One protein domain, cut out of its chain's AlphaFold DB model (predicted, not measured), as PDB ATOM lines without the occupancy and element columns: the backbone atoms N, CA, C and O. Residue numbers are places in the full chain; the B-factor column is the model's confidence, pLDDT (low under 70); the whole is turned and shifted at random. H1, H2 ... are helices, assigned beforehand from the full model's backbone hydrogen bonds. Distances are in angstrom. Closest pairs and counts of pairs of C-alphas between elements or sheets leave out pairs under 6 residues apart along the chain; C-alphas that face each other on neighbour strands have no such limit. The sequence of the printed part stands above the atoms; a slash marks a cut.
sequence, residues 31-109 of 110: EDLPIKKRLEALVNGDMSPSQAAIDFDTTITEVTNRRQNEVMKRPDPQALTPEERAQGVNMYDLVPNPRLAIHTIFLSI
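What this domain is: This is residues 31 to 109 of the 110 residues of an uncharacterized protein of Aspergillus chevalieri (UniProt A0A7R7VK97). One long helix, H2, runs along most of a loose rod, and H1 folds back beside its first part to make a helical hairpin. From the other end of H2 the backbone turns through the small helix H3, set apart from the other helices, and comes back past H2 through the short H4 and then H5, which slants across H2 and ends near H1. The printed part has 79 residues with five named helices, H1 to H5 in that order along the chain, and no named strand, an all-helix class. The whole is loose, with a radius of gyration of the C-alphas of 15.4 A, and spans 47 by 21 by 18 A.

Where its parts are: H1 covers residues 32 to 44 and measures 18.5 A from first to last C-alpha, beginning with C-alpha 32 at (181.037, 189.477, 209.723). H2 covers residues 49 to 72 and is the longest helix, 34.3 A from C-alpha 49 at (197.257, 184.985, 218.890) to C-alpha 72. H3 covers residues 82 to 86 and H4 covers residues 91 to 94, with lengths of 6.3 A and 5.0 A. H5 covers residues 98 to 107, 14.4 A long, and ends with C-alpha 107 at (186.258, 189.818, 202.709).

How they stand to each other: H2 is the hub, touching three helices. H1 and H2 form a helical hairpin and run opposite ways at a shallow tilt of 11 degrees. H2 touches H1 with residues 49 to 56 alone, and their closest C-alphas, of Leu 42 and Pro 49, are 6.6 A apart. H2 and H5 only just touch, with 3 pairs of C-alphas within 8 A, on residues 60 to 64 of H2 alone. Their closest C-alphas are those of Ile 60 and Ala 101, 6.2 A apart, and they run opposite ways at a steep tilt of 64 degrees. H2 and H4 also only just touch, with 3 such pairs, on residues 67 to 71 of H2 alone; the closest C-alphas are those of Val 71 and Leu 94, 7.1 A apart. H1 and H5 are close but not clearly touching, about perpendicular at 75 degrees, with the C-alphas of Ile 35 and Ile 105 closest at 7.4 A. H3 is apart from H1, H2, H4 and H5. Every O i to N i+4 pair is within hydrogen-bond range in H1, H2 and H3, and 5 of 6 are in H5; H4 is too short for such a pair.

The domain as a whole: The C-alphas farthest apart are those of Gly 45 and Pro 75, at 47.2 A, while those of Glu 31 and Ile 109, the first and last printed, are 11.3 A apart. The printed part has no cut. The links H1 to H2, H3 to H4 and H4 to H5 are tight, and H2 to H3, with 9 residues, is short. The mean pLDDT of the printed part is 78.6, and residues 91 to 92, 94 to 96 and 98 to 109 are under 70.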
ATOM      1  N   GLU A  31     177.491 187.172 209.845       72.75
ATOM      2  CA  GLU A  31     178.709 186.380 209.632       72.75
ATOM      3  C   GLU A  31     179.986 187.226 209.813       72.75
ATOM      4  O   GLU A  31     181.002 186.700 210.280       72.75
ATOM      5  N   ASP A  32     179.924 188.535 209.548       78.62
ATOM      6  CA  ASP A  32     181.037 189.477 209.723       78.62
ATOM      7  C   ASP A  32     181.321 189.800 211.198       78.62
ATOM      8  O   ASP A  32     182.472 189.806 211.661       78.62
ATOM      9  N   LEU A  33     180.261 190.054 211.971       83.25
ATOM     10  CA  LEU A  33     180.359 190.510 213.361       83.25
ATOM     11  C   LEU A  33     181.187 189.584 214.280       83.25
ATOM     12  O   LEU A  33     181.970 190.100 215.086       83.25
ATOM     13  N   PRO A  34     181.059 188.242 214.222       81.69
ATOM     14  CA  PRO A  34     181.862 187.334 215.039       81.69
ATOM     15  C   PRO A  34     183.365 187.433 214.755       81.69
ATOM     16  O   PRO A  34     184.162 187.412 215.693       81.69
ATOM     17  N   ILE A  35     183.758 187.560 213.483       80.81
ATOM     18  CA  ILE A  35     185.166 187.676 213.069       80.81
ATOM     19  C   ILE A  35     185.739 189.011 213.548       80.81
ATOM     20  O   ILE A  35     186.802 189.041 214.171       80.81
ATOM     21  N   LYS A  36     184.998 190.105 213.346       84.94
ATOM     22  CA  LYS A  36     185.397 191.463 213.742       84.94
ATOM     23  C   LYS A  36     185.610 191.596 215.249       84.94
ATOM     24  O   LYS A  36     186.637 192.120 215.675       84.94
ATOM     25  N   LYS A  37     184.718 191.015 216.059       86.31
ATOM     26  CA  LYS A  37     184.864 190.972 217.527       86.31
ATOM     27  C   LYS A  37     186.126 190.238 217.977       86.31
ATOM     28  O   LYS A  37     186.771 190.653 218.936       86.31
ATOM     29  N   ARG A  38     186.499 189.150 217.298       85.31
ATOM     30  CA  ARG A  38     187.728 188.402 217.617       85.31
ATOM     31  C   ARG A  38     188.984 189.180 217.238       85.31
ATOM     32  O   ARG A  38     189.958 189.144 217.982       85.31
ATOM     33  N   LEU A  39     188.957 189.909 216.123       84.62
ATOM     34  CA  LEU A  39     190.059 190.790 215.722       84.62
ATOM     35  C   LEU A  39     190.239 191.955 216.695       84.62
ATOM     36  O   LEU A  39     191.367 192.269 217.068       84.62
ATOM     37  N   GLU A  40     189.139 192.550 217.153       86.56
ATOM     38  CA  GLU A  40     189.160 193.570 218.200       86.56
ATOM     39  C   GLU A  40     189.761 193.019 219.503       86.56
ATOM     40  O   GLU A  40     190.695 193.609 220.044       86.56
ATOM     41  N   ALA A  41     189.312 191.843 219.958       86.81
ATOM     42  CA  ALA A  41     189.858 191.184 221.147       86.81
ATOM     43  C   ALA A  41     191.356 190.853 221.010       86.81
ATOM     44  O   ALA A  41     192.114 190.976 221.972       86.81
ATOM     45  N   LEU A  42     191.800 190.454 219.813       86.62
ATOM     46  CA  LEU A  42     193.208 190.180 219.529       86.62
ATOM     47  C   LEU A  42     194.062 191.452 219.620       86.62
ATOM     48  O   LEU A  42     195.160 191.416 220.172       86.62
ATOM     49  N   VAL A  43     193.562 192.578 219.105       84.81
ATOM     50  CA  VAL A  43     194.289 193.859 219.123       84.81
ATOM     51  C   VAL A  43     194.322 194.463 220.523       84.81
ATOM     52  O   VAL A  43     195.348 195.006 220.929       84.81
ATOM     53  N   ASN A  44     193.232 194.332 221.277       85.00
ATOM     54  CA  ASN A  44     193.156 194.801 222.660       85.00
ATOM     55  C   ASN A  44     193.957 193.922 223.635       85.00
ATOM     56  O   ASN A  44     194.202 194.326 224.770       85.00
ATOM     57  N   GLY A  45     194.397 192.736 223.198       84.81
ATOM     58  CA  GLY A  45     195.133 191.781 224.027       84.81
ATOM     59  C   GLY A  45     194.245 190.936 224.946       84.81
ATOM     60  O   GLY A  45     194.769 190.182 225.764       84.81
ATOM     61  N   ASP A  46     192.922 191.012 224.786       90.00
ATOM     62  CA  ASP A  46     191.946 190.167 225.486       90.00
ATOM     63  C   ASP A  46     192.019 188.705 225.013       90.00
ATOM     64  O   ASP A  46     191.625 187.777 225.723       90.00
ATOM     65  N   MET A  47     192.545 188.493 223.804       90.69
ATOM     66  CA  MET A  47     192.743 187.187 223.189       90.69
ATOM     67  C   MET A  47     194.197 187.019 222.744       90.69
ATOM     68  O   MET A  47     194.774 187.889 222.094       90.69
ATOM     69  N   SER A  48     194.802 185.870 223.057       92.06
ATOM     70  CA  SER A  48     196.140 185.545 222.548       92.06
ATOM     71  C   SER A  48     196.099 185.179 221.056       92.06
ATOM     72  O   SER A  48     195.113 184.586 220.612       92.06
ATOM     73  N   PRO A  49     197.182 185.409 220.289       88.38
ATOM     74  CA  PRO A  49     197.257 184.985 218.890       88.38
ATOM     75  C   PRO A  49     196.977 183.492 218.685       88.38
ATOM     76  O   PRO A  49     196.303 183.114 217.730       88.38
ATOM     77  N   SER A  50     197.440 182.641 219.605       91.88
ATOM     78  CA  SER A  50     197.185 181.198 219.549       91.88
ATOM     79  C   SER A  50     195.706 180.866 219.737       91.88
ATOM     80  O   SER A  50     195.180 180.013 219.030       91.88
ATOM     81  N   GLN A  51     195.027 181.547 220.667       88.50
ATOM     82  CA  GLN A  51     193.592 181.360 220.877       88.50
ATOM     83  C   GLN A  51     192.794 181.851 219.666       88.50
ATOM     84  O   GLN A  51     191.909 181.143 219.198       88.50
ATOM     85  N   ALA A  52     193.160 183.009 219.111       85.56
ATOM     86  CA  ALA A  52     192.533 183.539 217.906       85.56
ATOM     87  C   ALA A  52     192.659 182.565 216.727       85.56
ATOM     88  O   ALA A  52     191.675 182.310 216.039       85.56
ATOM     89  N   ALA A  53     193.842 181.974 216.524       86.06
ATOM     90  CA  ALA A  53     194.065 180.989 215.468       86.06
ATOM     91  C   ALA A  53     193.154 179.757 215.615       86.06
ATOM     92  O   ALA A  53     192.521 179.350 214.644       86.06
ATOM     93  N   ILE A  54     193.033 179.206 216.828       88.75
ATOM     94  CA  ILE A  54     192.147 178.062 217.111       88.75
ATOM     95  C   ILE A  54     190.683 178.422 216.838       88.75
ATOM     96  O   ILE A  54     189.946 177.640 216.234       88.75
ATOM     97  N   ASP A  55     190.258 179.606 217.270       85.12
ATOM     98  CA  ASP A  55     188.887 180.071 217.095       85.12
ATOM     99  C   ASP A  55     188.551 180.269 215.606       85.12
ATOM    100  O   ASP A  55     187.472 179.870 215.157       85.12
ATOM    101  N   PHE A  56     189.469 180.846 214.821       82.06
ATOM    102  CA  PHE A  56     189.308 180.978 213.370       82.06
ATOM    103  C   PHE A  56     189.230 179.616 212.681       82.06
ATOM    104  O   PHE A  56     188.288 179.387 211.921       82.06
ATOM    105  N   ASP A  57     190.140 178.692 212.995       84.94
ATOM    106  CA  ASP A  57     190.120 177.332 212.444       84.94
ATOM    107  C   ASP A  57     188.806 176.608 212.765       84.94
ATOM    108  O   ASP A  57     188.213 175.953 211.899       84.94
ATOM    109  N   THR A  58     188.312 176.763 213.995       85.62
ATOM    110  CA  THR A  58     187.045 176.166 214.437       85.62
ATOM    111  C   THR A  58     185.876 176.719 213.629       85.62
ATOM    112  O   THR A  58     185.099 175.950 213.063       85.62
ATOM    113  N   THR A  59     185.781 178.042 213.485       80.56
ATOM    114  CA  THR A  59     184.692 178.681 212.731       80.56
ATOM    115  C   THR A  59     184.734 178.337 211.243       80.56
ATOM    116  O   THR A  59     183.695 178.021 210.666       80.56
ATOM    117  N   ILE A  60     185.918 178.308 210.624       79.06
ATOM    118  CA  ILE A  60     186.083 177.834 209.240       79.06
ATOM    119  C   ILE A  60     185.558 176.404 209.101       79.06
ATOM    120  O   ILE A  60     184.818 176.095 208.161       79.06
ATOM    121  N   THR A  61     185.933 175.534 210.036       83.06
ATOM    122  CA  THR A  61     185.541 174.123 210.031       83.06
ATOM    123  C   THR A  61     184.027 173.972 210.169       83.06
ATOM    124  O   THR A  61     183.413 173.222 209.411       83.06
ATOM    125  N   GLU A  62     183.398 174.711 211.081       82.38
ATOM    126  CA  GLU A  62     181.947 174.694 211.294       82.38
ATOM    127  C   GLU A  62     181.172 175.171 210.063       82.38
ATOM    128  O   GLU A  62     180.257 174.478 209.610       82.38
ATOM    129  N   VAL A  63     181.564 176.304 209.471       77.81
ATOM    130  CA  VAL A  63     180.926 176.842 208.257       77.81
ATOM    131  C   VAL A  63     181.073 175.864 207.093       77.81
ATOM    132  O   VAL A  63     180.107 175.587 206.377       77.81
ATOM    133  N   THR A  64     182.265 175.289 206.931       78.31
ATOM    134  CA  THR A  64     182.549 174.308 205.878       78.31
ATOM    135  C   THR A  64     181.708 173.045 206.059       78.31
ATOM    136  O   THR A  64     181.094 172.570 205.103       78.31
ATOM    137  N   ASN A  65     181.605 172.533 207.287       83.19
ATOM    138  CA  ASN A  65     180.780 171.370 207.602       83.19
ATOM    139  C   ASN A  65     179.285 171.656 207.410       83.19
ATOM    140  O   ASN A  65     178.561 170.794 206.913       83.19
ATOM    141  N   ARG A  66     178.808 172.859 207.760       81.88
ATOM    142  CA  ARG A  66     177.416 173.277 207.525       81.88
ATOM    143  C   ARG A  66     177.085 173.250 206.034       81.88
ATOM    144  O   ARG A  66     176.140 172.564 205.649       81.88
ATOM    145  N   ARG A  67     177.905 173.904 205.203       78.12
ATOM    146  CA  ARG A  67     177.740 173.914 203.738       78.12
ATOM    147  C   ARG A  67     177.797 172.502 203.156       78.12
ATOM    148  O   ARG A  67     176.934 172.122 202.372       78.12
ATOM    149  N   GLN A  68     178.749 171.686 203.609       81.44
ATOM    150  CA  GLN A  68     178.854 170.289 203.189       81.44
ATOM    151  C   GLN A  68     177.582 169.495 203.515       81.44
ATOM    152  O   GLN A  68     177.075 168.757 202.673       81.44
ATOM    153  N   ASN A  69     177.035 169.660 204.719       84.12
ATOM    154  CA  ASN A  69     175.803 168.991 205.123       84.12
ATOM    155  C   ASN A  69     174.594 169.446 204.296       84.12
ATOM    156  O   ASN A  69     173.705 168.644 204.025       84.12
ATOM    157  N   GLU A  70     174.534 170.714 203.892       82.56
ATOM    158  CA  GLU A  70     173.479 171.236 203.017       82.56
ATOM    159  C   GLU A  70     173.570 170.661 201.602       82.56
ATOM    160  O   GLU A  70     172.557 170.238 201.046       82.56
ATOM    161  N   VAL A  71     174.779 170.566 201.047       80.31
ATOM    162  CA  VAL A  71     175.023 169.945 199.737       80.31
ATOM    163  C   VAL A  71     174.676 168.456 199.759       80.31
ATOM    164  O   VAL A  71     174.004 167.967 198.855       80.31
ATOM    165  N   MET A  72     175.038 167.740 200.825       82.88
ATOM    166  CA  MET A  72     174.740 166.308 200.971       82.88
ATOM    167  C   MET A  72     173.249 165.992 201.156       82.88
ATOM    168  O   MET A  72     172.841 164.852 200.950       82.88
ATOM    169  N   LYS A  73     172.416 166.975 201.523       84.75
ATOM    170  CA  LYS A  73     170.951 166.814 201.575       84.75
ATOM    171  C   LYS A  73     170.294 166.883 200.193       84.75
ATOM    172  O   LYS A  73     169.109 166.569 200.079       84.75
ATOM    173  N   ARG A  74     171.014 167.325 199.157       80.88
ATOM    174  CA  ARG A  74     170.472 167.453 197.799       80.88
ATOM    175  C   ARG A  74     170.282 166.064 197.169       80.88
ATOM    176  O   ARG A  74     171.091 165.174 197.425       80.88
ATOM    177  N   PRO A  75     169.261 165.873 196.307       80.19
ATOM    178  CA  PRO A  75     169.075 164.618 195.573       80.19
ATOM    179  C   PRO A  75     170.281 164.263 194.693       80.19
ATOM    180  O   PRO A  75     170.628 163.093 194.567       80.19
ATOM    181  N   ASP A  76     170.919 165.285 194.115       81.06
ATOM    182  CA  ASP A  76     172.204 165.189 193.430       81.06
ATOM    183  C   ASP A  76     173.150 166.267 193.997       81.06
ATOM    184  O   ASP A  76     172.973 167.455 193.705       81.06
ATOM    185  N   PRO A  77     174.131 165.885 194.833       72.31
ATOM    186  CA  PRO A  77     175.065 166.816 195.466       72.31
ATOM    187  C   PRO A  77     175.966 167.574 194.483       72.31
ATOM    188  O   PRO A  77     176.502 168.620 194.837       72.31
ATOM    189  N   GLN A  78     176.170 167.049 193.270       71.38
ATOM    190  CA  GLN A  78     177.072 167.646 192.278       71.38
ATOM    191  C   GLN A  78     176.331 168.482 191.229       71.38
ATOM    192  O   GLN A  78     176.960 169.200 190.446       71.38
ATOM    193  N   ALA A  79     174.998 168.424 191.212       77.75
ATOM    194  CA  ALA A  79     174.196 169.222 190.305       77.75
ATOM    195  C   ALA A  79     174.030 170.655 190.827       77.75
ATOM    196  O   ALA A  79     173.464 170.892 191.895       77.75
ATOM    197  N   LEU A  80     174.469 171.619 190.016       75.25
ATOM    198  CA  LEU A  80     174.131 173.032 190.193       75.25
ATOM    199  C   LEU A  80     172.627 173.234 189.995       75.25
ATOM    200  O   LEU A  80     172.062 172.780 188.990       75.25
ATOM    201  N   THR A  81     171.994 173.964 190.908       77.38
ATOM    202  CA  THR A  81     170.607 174.391 190.724       77.38
ATOM    203  C   THR A  81     170.513 175.418 189.581       77.38
ATOM    204  O   THR A  81     171.510 176.050 189.205       77.38
ATOM    205  N   PRO A  82     169.326 175.612 188.977       78.19
ATOM    206  CA  PRO A  82     169.133 176.634 187.947       78.19
ATOM    207  C   PRO A  82     169.489 178.051 188.425       78.19
ATOM    208  O   PRO A  82     169.998 178.850 187.643       78.19
ATOM    209  N   GLU A  83     169.255 178.341 189.707       77.88
ATOM    210  CA  GLU A  83     169.568 179.620 190.357       77.88
ATOM    211  C   GLU A  83     171.082 179.811 190.515       77.88
ATOM    212  O   GLU A  83     171.614 180.856 190.146       77.88
ATOM    213  N   GLU A  84     171.795 178.769 190.951       77.25
ATOM    214  CA  GLU A  84     173.258 178.771 191.079       77.25
ATOM    215  C   GLU A  84     173.942 178.962 189.717       77.25
ATOM    216  O   GLU A  84     174.891 179.737 189.595       77.25
ATOM    217  N   ARG A  85     173.413 178.341 188.652       78.25
ATOM    218  CA  ARG A  85     173.888 178.602 187.280       78.25
ATOM    219  C   ARG A  85     173.653 180.040 186.840       78.25
ATOM    220  O   ARG A  85     174.516 180.604 186.173       78.25
ATOM    221  N   ALA A  86     172.501 180.621 187.174       78.31
ATOM    222  CA  ALA A  86     172.183 182.002 186.818       78.31
ATOM    223  C   ALA A  86     173.080 183.011 187.557       78.31
ATOM    224  O   ALA A  86     173.403 184.059 187.006       78.31
ATOM    225  N   GLN A  87     173.525 182.667 188.768       76.00
ATOM    226  CA  GLN A  87     174.478 183.445 189.564       76.00
ATOM    227  C   GLN A  87     175.948 183.206 189.176       76.00
ATOM    228  O   GLN A  87     176.833 183.875 189.701       76.00
ATOM    229  N   GLY A  88     176.227 182.280 188.251       78.00
ATOM    230  CA  GLY A  88     177.590 181.954 187.822       78.00
ATOM    231  C   GLY A  88     178.391 181.132 188.837       78.00
ATOM    232  O   GLY A  88     179.613 181.072 188.729       78.00
ATOM    233  N   VAL A  89     177.718 180.496 189.800       76.75
ATOM    234  CA  VAL A  89     178.335 179.640 190.821       76.75
ATOM    235  C   VAL A  89     178.903 178.386 190.157       76.75
ATOM    236  O   VAL A  89     178.249 177.748 189.326       76.75
ATOM    237  N   ASN A  90     180.132 178.020 190.514       74.81
ATOM    238  CA  ASN A  90     180.780 176.804 190.045       74.81
ATOM    239  C   ASN A  90     180.684 175.700 191.108       74.81
ATOM    240  O   ASN A  90     180.517 175.943 192.298       74.81
ATOM    241  N   MET A  91     180.871 174.451 190.692       69.06
ATOM    242  CA  MET A  91     180.970 173.309 191.592       69.06
ATOM    243  C   MET A  91     182.065 173.504 192.656       69.06
ATOM    244  O   MET A  91     181.880 173.085 193.792       69.06
ATOM    245  N   TYR A  92     183.165 174.198 192.333       69.94
ATOM    246  CA  TYR A  92     184.227 174.534 193.296       69.94
ATOM    247  C   TYR A  92     183.789 175.473 194.428       69.94
ATOM    248  O   TYR A  92     184.490 175.535 195.438       69.94
ATOM    249  N   ASP A  93     182.666 176.171 194.257       71.19
ATOM    250  CA  ASP A  93     182.058 177.032 195.273       71.19
ATOM    251  C   ASP A  93     181.065 176.258 196.157       71.19
ATOM    252  O   ASP A  93     180.788 176.664 197.285       71.19
ATOM    253  N   LEU A  94     180.558 175.122 195.657       69.56
ATOM    254  CA  LEU A  94     179.633 174.240 196.370       69.56
ATOM    255  C   LEU A  94     180.351 173.260 197.299       69.56
ATOM    256  O   LEU A  94     179.896 173.023 198.416       69.56
ATOM    257  N   VAL A  95     181.455 172.661 196.845       69.75
ATOM    258  CA  VAL A  95     182.220 171.716 197.671       69.75
ATOM    259  C   VAL A  95     183.182 172.426 198.632       69.75
ATOM    260  O   VAL A  95     183.701 173.494 198.307       69.75
ATOM    261  N   PRO A  96     183.484 171.817 199.797       66.88
ATOM    262  CA  PRO A  96     184.475 172.298 200.751       66.88
ATOM    263  C   PRO A  96     185.788 172.686 200.078       66.88
ATOM    264  O   PRO A  96     186.544 171.831 199.616       66.88
ATOM    265  N   ASN A  97     186.073 173.986 200.050       71.12
ATOM    266  CA  ASN A  97     187.301 174.516 199.486       71.12
ATOM    267  C   ASN A  97     187.972 175.456 200.499       71.12
ATOM    268  O   ASN A  97     187.489 176.572 200.716       71.12
ATOM    269  N   PRO A  98     189.105 175.052 201.101       67.19
ATOM    270  CA  PRO A  98     189.770 175.848 202.128       67.19
ATOM    271  C   PRO A  98     190.237 177.214 201.607       67.19
ATOM    272  O   PRO A  98     190.270 178.175 202.369       67.19
ATOM    273  N   ARG A  99     190.529 177.350 200.302       68.69
ATOM    274  CA  ARG A  99     190.858 178.656 199.707       68.69
ATOM    275  C   ARG A  99     189.694 179.639 199.773       68.69
ATOM    276  O   ARG A  99     189.924 180.810 200.056       68.69
ATOM    277  N   LEU A 100     188.473 179.172 199.519       68.88
ATOM    278  CA  LEU A 100     187.285 180.020 199.605       68.88
ATOM    279  C   LEU A 100     186.985 180.390 201.054       68.88
ATOM    280  O   LEU A 100     186.675 181.540 201.325       68.88
ATOM    281  N   ALA A 101     187.153 179.453 201.990       67.50
ATOM    282  CA  ALA A 101     186.922 179.730 203.404       67.50
ATOM    283  C   ALA A 101     187.875 180.802 203.963       67.50
ATOM    284  O   ALA A 101     187.440 181.701 204.679       67.50
ATOM    285  N   ILE A 102     189.154 180.752 203.579       69.69
ATOM    286  CA  ILE A 102     190.132 181.792 203.921       69.69
ATOM    287  C   ILE A 102     189.756 183.128 203.262       69.69
ATOM    288  O   ILE A 102     189.841 184.174 203.899       69.69
ATOM    289  N   HIS A 103     189.313 183.108 202.003       68.62
ATOM    290  CA  HIS A 103     188.896 184.318 201.291       68.62
ATOM    291  C   HIS A 103     187.693 185.009 201.951       68.62
ATOM    292  O   HIS A 103     187.679 186.232 202.031       68.62
ATOM    293  N   THR A 104     186.725 184.253 202.479       66.62
ATOM    294  CA  THR A 104     185.584 184.817 203.222       66.62
ATOM    295  C   THR A 104     186.037 185.619 204.440       66.62
ATOM    296  O   THR A 104     185.500 186.688 204.695       66.62
ATOM    297  N   ILE A 105     187.066 185.150 205.154       66.81
ATOM    298  CA  ILE A 105     187.635 185.888 206.290       66.81
ATOM    299  C   ILE A 105     188.300 187.182 205.825       66.81
ATOM    300  O   ILE A 105     188.214 188.189 206.505       66.81
ATOM    301  N   PHE A 106     188.960 187.188 204.667       65.88
ATOM    302  CA  PHE A 106     189.541 188.425 204.145       65.88
ATOM    303  C   PHE A 106     188.478 189.428 203.690       65.88
ATOM    304  O   PHE A 106     188.666 190.623 203.894       65.88
ATOM    305  N   LEU A 107     187.373 188.955 203.106       66.19
ATOM    306  CA  LEU A 107     186.258 189.818 202.709       66.19
ATOM    307  C   LEU A 107     185.566 190.458 203.911       66.19
ATOM    308  O   LEU A 107     185.237 191.632 203.839       66.19
ATOM    309  N   SER A 108     185.419 189.734 205.021       61.50
ATOM    310  CA  SER A 108     184.802 190.281 206.233       61.50
ATOM    311  C   SER A 108     185.675 191.307 206.962       61.50
ATOM    312  O   SER A 108     185.248 191.883 207.958       61.50
ATOM    313  N   ILE A 109     186.904 191.554 206.499       62.53
ATOM    314  CA  ILE A 109     187.837 192.535 207.080       62.53
ATOM    315  C   ILE A 109     188.048 193.740 206.138       62.53
ATOM    316  O   ILE A 109     188.587 194.758 206.575       62.53
TER     317      ILE A 109